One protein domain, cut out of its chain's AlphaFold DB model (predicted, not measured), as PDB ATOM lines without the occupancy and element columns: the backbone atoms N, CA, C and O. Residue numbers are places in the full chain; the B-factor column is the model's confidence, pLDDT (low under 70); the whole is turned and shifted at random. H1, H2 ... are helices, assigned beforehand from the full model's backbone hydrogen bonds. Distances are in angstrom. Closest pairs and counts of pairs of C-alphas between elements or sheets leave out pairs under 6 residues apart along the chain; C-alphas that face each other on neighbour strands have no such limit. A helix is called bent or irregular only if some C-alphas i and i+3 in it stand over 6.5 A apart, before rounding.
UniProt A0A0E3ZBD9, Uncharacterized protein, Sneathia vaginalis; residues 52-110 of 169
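AT A GLANCE: This is residues 52 to 110 of the 169 residues of an uncharacterized protein of Sneathia vaginalis (UniProt A0A0E3ZBD9). Four helices form a small, rounded body in two pairs: the longest helix, H2, with the short H1 near its first residues, and facing them the helical hairpin of H3 and H4. H3 crosses H2 at about a right angle, while H4, on the far side of the hairpin from H2, comes close to H1 without clearly touching it. The printed part has 59 residues, with helices in the order H1, H2, H3, H4 and no named strand; its class is all helix. It is compact, with a radius of gyration of the C-alphas of 10.0 A and spans of 25 by 22 by 19 A.

HOW THE PARTS SIT: H2, residues 68 to 81, touches H1, residues 58 to 62, with its residues 68 to 71 alone; the closest C-alphas, of Tyr 58 and Met 71, are 6.9 A apart. H2 and H3, residues 87 to 92, are close but not clearly touching, with the closest C-alphas, of Ile 74 and Leu 90, 7.1 A apart; their lines are about perpendicular at 87 degrees. H3 touches H4, residues 98 to 105, the closest C-alphas being those of Cys 88 and Ile 101 at 6.0 A. This hairpin runs opposite ways at a steep tilt of 35.2 degrees, only just beyond shallow. H1 and H4 are close but not clearly touching, with the C-alphas of Ile 61 and Leu 104 closest at 7.8 A. H1 and H3 are apart, as are H2 and H4. In H2 and H4 every O i to N i+4 pair is within hydrogen-bond range; H1 has 0 of 1 and H3 0 of 2, against 1 of 2 and 3 of 3 O i to N i+3 pairs.

IN THESE COORDINATES: H2 runs 19.9 A from C-alpha 68 at (105.009, 58.280, 58.158) to C-alpha 81 at (97.246, 46.182, 71.878). H1 measures 6.5 A, H3 10.6 A and H4 10.3 A from first to last C-alpha. H3 is neither bent nor irregular, but only just: C-alphas 87 and 90 are 6.0 A apart. H4 ends with C-alpha 105 at (97.419, 65.236, 72.320).

THE WHOLE: The two C-alphas farthest apart, of Asp 63 and Tyr 80, are 25.4 A apart, while those of Glu 52 and Asp 110, the first and last printed, are 6.3 A apart. The three links between helices are tight, and the printed part has no cut. The mean pLDDT of the printed part is 95.4, and no printed residue is under 70.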
ATOM      1  N   GLU A  52      88.946  60.813  68.384       95.88
ATOM      2  CA  GLU A  52      89.367  59.628  69.140       95.88
ATOM      3  C   GLU A  52      90.723  59.152  68.605       95.88
ATOM      4  O   GLU A  52      90.921  59.074  67.394       95.88
ATOM      5  N   ILE A  53      91.667  58.807  69.486       97.06
ATOM      6  CA  ILE A  53      92.992  58.319  69.066       97.06
ATOM      7  C   ILE A  53      92.915  57.056  68.195       97.06
ATOM      8  O   ILE A  53      93.800  56.793  67.386       97.06
ATOM      9  N   ASN A  54      91.838  56.278  68.318       97.56
ATOM     10  CA  ASN A  54      91.618  55.104  67.481       97.56
ATOM     11  C   ASN A  54      91.154  55.441  66.055       97.56
ATOM     12  O   ASN A  54      91.267  54.572  65.194       97.56
ATOM     13  N   ASP A  55      90.748  56.677  65.775       95.88
ATOM     14  CA  ASP A  55      90.371  57.138  64.432       95.88
ATOM     15  C   ASP A  55      91.547  57.781  63.675       95.88
ATOM     16  O   ASP A  55      91.359  58.358  62.606       95.88
ATOM     17  N   ILE A  56      92.763  57.698  64.229       94.81
ATOM     18  CA  ILE A  56      93.977  58.278  63.649       94.81
ATOM     19  C   ILE A  56      94.224  57.794  62.213       94.81
ATOM     20  O   ILE A  56      94.255  56.589  61.942       94.81
ATOM     21  N   SER A  57      94.460  58.738  61.299       92.75
ATOM     22  CA  SER A  57      94.823  58.466  59.904       92.75
ATOM     23  C   SER A  57      96.191  59.049  59.516       92.75
ATOM     24  O   SER A  57      96.814  59.797  60.272       92.75
ATOM     25  N   TYR A  58      96.684  58.694  58.322       91.50
ATOM     26  CA  TYR A  58      97.936  59.240  57.778       91.50
ATOM     27  C   TYR A  58      97.825  60.722  57.406       91.50
ATOM     28  O   TYR A  58      98.831  61.431  57.395       91.50
ATOM     29  N   GLU A  59      96.627  61.193  57.082       88.81
ATOM     30  CA  GLU A  59      96.358  62.599  56.795       88.81
ATOM     31  C   GLU A  59      96.484  63.425  58.079       88.81
ATOM     32  O   GLU A  59      97.195  64.426  58.088       88.81
ATOM     33  N   ASP A  60      95.907  62.943  59.185       88.25
ATOM     34  CA  ASP A  60      95.901  63.662  60.464       88.25
ATOM     35  C   ASP A  60      97.304  63.936  61.011       88.25
ATOM     36  O   ASP A  60      97.590  64.999  61.561       88.25
ATOM     37  N   ILE A  61      98.202  62.962  60.874       88.56
ATOM     38  CA  ILE A  61      99.558  63.074  61.411       88.56
ATOM     39  C   ILE A  61     100.491  63.935  60.553       88.56
ATOM     40  O   ILE A  61     101.503  64.432  61.059       88.56
ATOM     41  N   LYS A  62     100.162  64.132  59.270       87.06
ATOM     42  CA  LYS A  62     100.918  65.009  58.371       87.06
ATOM     43  C   LYS A  62     100.819  66.460  58.836       87.06
ATOM     44  O   LYS A  62     101.823  67.168  58.827       87.06
ATOM     45  N   ASP A  63      99.643  66.856  59.314       87.50
ATOM     46  CA  ASP A  63      99.355  68.222  59.759       87.50
ATOM     47  C   ASP A  63     100.052  68.587  61.083       87.50
ATOM     48  O   ASP A  63     100.250  69.766  61.376       87.50
ATOM     49  N   ILE A  64     100.485  67.590  61.863       91.75
ATOM     50  CA  ILE A  64     101.222  67.777  63.127       91.75
ATOM     51  C   ILE A  64     102.704  67.401  63.040       91.75
ATOM     52  O   ILE A  64     103.368  67.260  64.072       91.75
ATOM     53  N   ASP A  65     103.246  67.258  61.827       91.50
ATOM     54  CA  ASP A  65     104.665  66.963  61.602       91.50
ATOM     55  C   ASP A  65     105.114  65.697  62.367       91.50
ATOM     56  O   ASP A  65     106.100  65.670  63.112       91.50
ATOM     57  N   ILE A  66     104.324  64.629  62.232       94.25
ATOM     58  CA  ILE A  66     104.695  63.275  62.639       94.25
ATOM     59  C   ILE A  66     105.015  62.481  61.371       94.25
ATOM     60  O   ILE A  66     104.232  62.402  60.429       94.25
ATOM     61  N   SER A  67     106.205  61.878  61.325       94.62
ATOM     62  CA  SER A  67     106.658  61.147  60.135       94.62
ATOM     63  C   SER A  67     105.792  59.915  59.852       94.62
ATOM     64  O   SER A  67     105.413  59.209  60.790       94.62
ATOM     65  N   LYS A  68     105.646  59.544  58.573       94.44
ATOM     66  CA  LYS A  68     105.009  58.280  58.158       94.44
ATOM     67  C   LYS A  68     105.550  57.059  58.917       94.44
ATOM     68  O   LYS A  68     104.782  56.273  59.440       94.44
ATOM     69  N   LYS A  69     106.870  56.962  59.107       95.56
ATOM     70  CA  LYS A  69     107.489  55.857  59.861       95.56
ATOM     71  C   LYS A  69     107.002  55.758  61.312       95.56
ATOM     72  O   LYS A  69     106.900  54.663  61.854       95.56
ATOM     73  N   LYS A  70     106.752  56.895  61.965       96.38
ATOM     74  CA  LYS A  70     106.169  56.923  63.316       96.38
ATOM     75  C   LYS A  70     104.708  56.481  63.277       96.38
ATOM     76  O   LYS A  70     104.308  55.741  64.165       96.38
ATOM     77  N   MET A  71     103.966  56.856  62.236       96.25
ATOM     78  CA  MET A  71     102.606  56.368  62.000       96.25
ATOM     79  C   MET A  71     102.534  54.856  61.885       96.25
ATOM     80  O   MET A  71     101.725  54.235  62.564       96.25
ATOM     81  N   ASP A  72     103.421  54.269  61.080       97.19
ATOM     82  CA  ASP A  72     103.483  52.821  60.885       97.19
ATOM     83  C   ASP A  72     103.644  52.124  62.247       97.19
ATOM     84  O   ASP A  72     102.950  51.160  62.556       97.19
ATOM     85  N   LYS A  73     104.481  52.686  63.134       97.81
ATOM     86  CA  LYS A  73     104.655  52.180  64.502       97.81
ATOM     87  C   LYS A  73     103.453  52.397  65.419       97.81
ATOM     88  O   LYS A  73     103.244  51.576  66.308       97.81
ATOM     89  N   ILE A  74     102.674  53.464  65.233       97.94
ATOM     90  CA  ILE A  74     101.396  53.648  65.942       97.94
ATOM     91  C   ILE A  74     100.409  52.564  65.505       97.94
ATOM     92  O   ILE A  74      99.741  51.987  66.359       97.94
ATOM     93  N   MET A  75     100.353  52.250  64.208       97.50
ATOM     94  CA  MET A  75      99.483  51.192  63.692       97.50
ATOM     95  C   MET A  75      99.896  49.811  64.209       97.50
ATOM     96  O   MET A  75      99.035  49.088  64.696       97.50
ATOM     97  N   GLU A  76     101.195  49.487  64.213       97.88
ATOM     98  CA  GLU A  76     101.715  48.249  64.824       97.88
ATOM     99  C   GLU A  76     101.342  48.148  66.315       97.88
ATOM    100  O   GLU A  76     100.859  47.114  66.778       97.88
ATOM    101  N   TYR A  77     101.524  49.233  67.079       98.06
ATOM    102  CA  TYR A  77     101.140  49.287  68.493       98.06
ATOM    103  C   TYR A  77      99.632  49.075  68.682       98.06
ATOM    104  O   TYR A  77      99.220  48.281  69.526       98.06
ATOM    105  N   LYS A  78      98.810  49.777  67.893       97.31
ATOM    106  CA  LYS A  78      97.347  49.699  67.936       97.31
ATOM    107  C   LYS A  78      96.864  48.287  67.616       97.31
ATOM    108  O   LYS A  78      96.004  47.774  68.325       97.31
ATOM    109  N   GLU A  79      97.413  47.661  66.580       97.12
ATOM    110  CA  GLU A  79      97.083  46.289  66.190       97.12
ATOM    111  C   GLU A  79      97.436  45.296  67.297       97.12
ATOM    112  O   GLU A  79      96.594  44.487  67.692       97.12
ATOM    113  N   TYR A  80      98.650  45.399  67.847       97.44
ATOM    114  CA  TYR A  80      99.092  44.531  68.931       97.44
ATOM    115  C   TYR A  80      98.182  44.678  70.155       97.44
ATOM    116  O   TYR A  80      97.566  43.705  70.587       97.44
ATOM    117  N   MET A  81      98.012  45.902  70.659       97.44
ATOM    118  CA  MET A  81      97.246  46.182  71.878       97.44
ATOM    119  C   MET A  81      95.721  46.053  71.700       97.44
ATOM    120  O   MET A  81      94.986  46.096  72.688       97.44
ATOM    121  N   GLY A  82      95.226  45.910  70.464       96.44
ATOM    122  CA  GLY A  82      93.797  45.910  70.119       96.44
ATOM    123  C   GLY A  82      93.148  47.302  70.084       96.44
ATOM    124  O   GLY A  82      91.939  47.415  69.902       96.44
ATOM    125  N   GLY A  83      93.934  48.359  70.269       97.25
ATOM    126  CA  GLY A  83      93.501  49.751  70.335       97.25
ATOM    127  C   GLY A  83      94.509  50.605  71.099       97.25
ATOM    128  O   GLY A  83      95.457  50.094  71.690       97.25
ATOM    129  N   ILE A  84      94.296  51.917  71.114       98.06
ATOM    130  CA  ILE A  84      95.050  52.868  71.936       98.06
ATOM    131  C   ILE A  84      94.085  53.437  72.973       98.06
ATOM    132  O   ILE A  84      93.066  54.026  72.611       98.06
ATOM    133  N   LYS A  85      94.381  53.243  74.262       96.94
ATOM    134  CA  LYS A  85      93.541  53.762  75.349       96.94
ATOM    135  C   LYS A  85      93.897  55.204  75.675       96.94
ATOM    136  O   LYS A  85      93.012  56.048  75.725       96.94
ATOM    137  N   LYS A  86      95.187  55.491  75.875       97.50
ATOM    138  CA  LYS A  86      95.677  56.848  76.138       97.50
ATOM    139  C   LYS A  86      96.666  57.295  75.082       97.50
ATOM    140  O   LYS A  86      97.536  56.519  74.698       97.50
ATOM    141  N   VAL A  87      96.610  58.560  74.675       97.81
ATOM    142  CA  VAL A  87      97.587  59.109  73.715       97.81
ATOM    143  C   VAL A  87      99.013  58.988  74.266       97.81
ATOM    144  O   VAL A  87      99.937  58.585  73.556       97.81
ATOM    145  N   CYS A  88      99.189  59.234  75.566       97.00
ATOM    146  CA  CYS A  88     100.478  59.124  76.243       97.00
ATOM    147  C   CYS A  88     101.040  57.692  76.283       97.00
ATOM    148  O   CYS A  88     102.245  57.516  76.494       97.00
ATOM    149  N   ASP A  89     100.223  56.665  76.020       96.69
ATOM    150  CA  ASP A  89     100.695  55.285  75.990       96.69
ATOM    151  C   ASP A  89     101.650  55.009  74.825       96.69
ATOM    152  O   ASP A  89     102.511  54.132  74.947       96.69
ATOM    153  N   LEU A  90     101.592  55.826  73.768       97.25
ATOM    154  CA  LEU A  90     102.479  55.758  72.607       97.25
ATOM    155  C   LEU A  90     103.952  56.036  72.948       97.25
ATOM    156  O   LEU A  90     104.827  55.686  72.161       97.25
ATOM    157  N   LYS A  91     104.274  56.553  74.148       96.56
ATOM    158  CA  LYS A  91     105.666  56.619  74.655       96.56
ATOM    159  C   LYS A  91     106.334  55.247  74.774       96.56
ATOM    160  O   LYS A  91     107.560  55.154  74.803       96.56
ATOM    161  N   ALA A  92     105.541  54.177  74.844       95.50
ATOM    162  CA  ALA A  92     106.041  52.809  74.797       95.50
ATOM    163  C   ALA A  92     106.780  52.506  73.479       95.50
ATOM    164  O   ALA A  92     107.749  51.735  73.464       95.50
ATOM    165  N   ILE A  93     106.367  53.157  72.384       96.44
ATOM    166  CA  ILE A  93     106.959  52.995  71.062       96.44
ATOM    167  C   ILE A  93     108.378  53.588  71.054       96.44
ATOM    168  O   ILE A  93     108.590  54.738  71.450       96.44
ATOM    169  N   PRO A  94     109.392  52.841  70.581       91.94
ATOM    170  CA  PRO A  94     110.741  53.372  70.452       91.94
ATOM    171  C   PRO A  94     110.777  54.679  69.644       91.94
ATOM    172  O   PRO A  94     110.237  54.746  68.543       91.94
ATOM    173  N   ARG A  95     111.516  55.676  70.153       92.50
ATOM    174  CA  ARG A  95     111.755  56.984  69.502       92.50
ATOM    175  C   ARG A  95     110.540  57.924  69.450       92.50
ATOM    176  O   ARG A  95     110.582  58.907  68.711       92.50
ATOM    177  N   PHE A  96     109.501  57.657  70.239       95.62
ATOM    178  CA  PHE A  96     108.487  58.657  70.570       95.62
ATOM    179  C   PHE A  96     108.980  59.532  71.721       95.62
ATOM    180  O   PHE A  96     109.411  59.032  72.759       95.62
ATOM    181  N   THR A  97     108.955  60.842  71.507       96.00
ATOM    182  CA  THR A  97     109.394  61.858  72.468       96.00
ATOM    183  C   THR A  97     108.197  62.537  73.120       96.00
ATOM    184  O   THR A  97     107.082  62.481  72.605       96.00
ATOM    185  N   ASP A  98     108.422  63.264  74.214       97.19
ATOM    186  CA  ASP A  98     107.368  64.075  74.837       97.19
ATOM    187  C   ASP A  98     106.795  65.135  73.884       97.19
ATOM    188  O   ASP A  98     105.613  65.460  73.967       97.19
ATOM    189  N   SER A  99     107.607  65.652  72.956       96.94
ATOM    190  CA  SER A  99     107.139  66.586  71.927       96.94
ATOM    191  C   SER A  99     106.167  65.919  70.955       96.94
ATOM    192  O   SER A  99     105.142  66.515  70.628       96.94
ATOM    193  N   ASP A 100     106.438  64.675  70.550       97.19
ATOM    194  CA  ASP A 100     105.530  63.915  69.684       97.19
ATOM    195  C   ASP A 100     104.194  63.643  70.379       97.19
ATOM    196  O   ASP A 100     103.137  63.773  69.768       97.19
ATOM    197  N   ILE A 101     104.230  63.309  71.671       97.88
ATOM    198  CA  ILE A 101     103.014  63.078  72.455       97.88
ATOM    199  C   ILE A 101     102.189  64.355  72.568       97.88
ATOM    200  O   ILE A 101     100.997  64.310  72.302       97.88
ATOM    201  N   LYS A 102     102.812  65.504  72.855       97.06
ATOM    202  CA  LYS A 102     102.108  66.797  72.886       97.06
ATOM    203  C   LYS A 102     101.469  67.152  71.541       97.06
ATOM    204  O   LYS A 102     100.358  67.676  71.516       97.06
ATOM    205  N   LYS A 103     102.155  66.864  70.428       95.94
ATOM    206  CA  LYS A 103     101.615  67.033  69.068       95.94
ATOM    207  C   LYS A 103     100.390  66.143  68.833       95.94
ATOM    208  O   LYS A 103      99.417  66.599  68.254       95.94
ATOM    209  N   LEU A 104     100.413  64.896  69.297       96.81
ATOM    210  CA  LEU A 104      99.268  63.990  69.176       96.81
ATOM    211  C   LEU A 104      98.116  64.401  70.100       96.81
ATOM    212  O   LEU A 104      96.969  64.432  69.673       96.81
ATOM    213  N   GLU A 105      98.410  64.780  71.343       96.50
ATOM    214  CA  GLU A 105      97.419  65.236  72.320       96.50
ATOM    215  C   GLU A 105      96.724  66.534  71.898       96.50
ATOM    216  O   GLU A 105      95.640  66.816  72.402       96.50
ATOM    217  N   SER A 106      97.294  67.339  70.994       94.19
ATOM    218  CA  SER A 106      96.614  68.537  70.481       94.19
ATOM    219  C   SER A 106      95.470  68.207  69.514       94.19
ATOM    220  O   SER A 106      94.538  69.001  69.404       94.19
ATOM    221  N   VAL A 107      95.493  67.029  68.876       94.75
ATOM    222  CA  VAL A 107      94.509  66.607  67.859       94.75
ATOM    223  C   VAL A 107      93.651  65.432  68.327       94.75
ATOM    224  O   VAL A 107      92.490  65.321  67.933       94.75
ATOM    225  N   PHE A 108      94.190  64.580  69.200       95.94
ATOM    226  CA  PHE A 108      93.556  63.345  69.645       95.94
ATOM    227  C   PHE A 108      93.251  63.346  71.139       95.94
ATOM    228  O   PHE A 108      94.008  63.868  71.959       95.94
ATOM    229  N   LYS A 109      92.129  62.724  71.493       96.06
ATOM    230  CA  LYS A 109      91.743  62.395  72.865       96.06
ATOM    231  C   LYS A 109      91.877  60.896  73.115       96.06
ATOM    232  O   LYS A 109      91.857  60.086  72.186       96.06
ATOM    233  N   ASP A 110      92.002  60.565  74.393       97.38
ATOM    234  CA  ASP A 110      91.959  59.197  74.898       97.38
ATOM    235  C   ASP A 110      90.654  58.500  74.500       97.38
ATOM    236  O   ASP A 110      89.628  59.147  74.287       97.38
TER     237      ASP A 110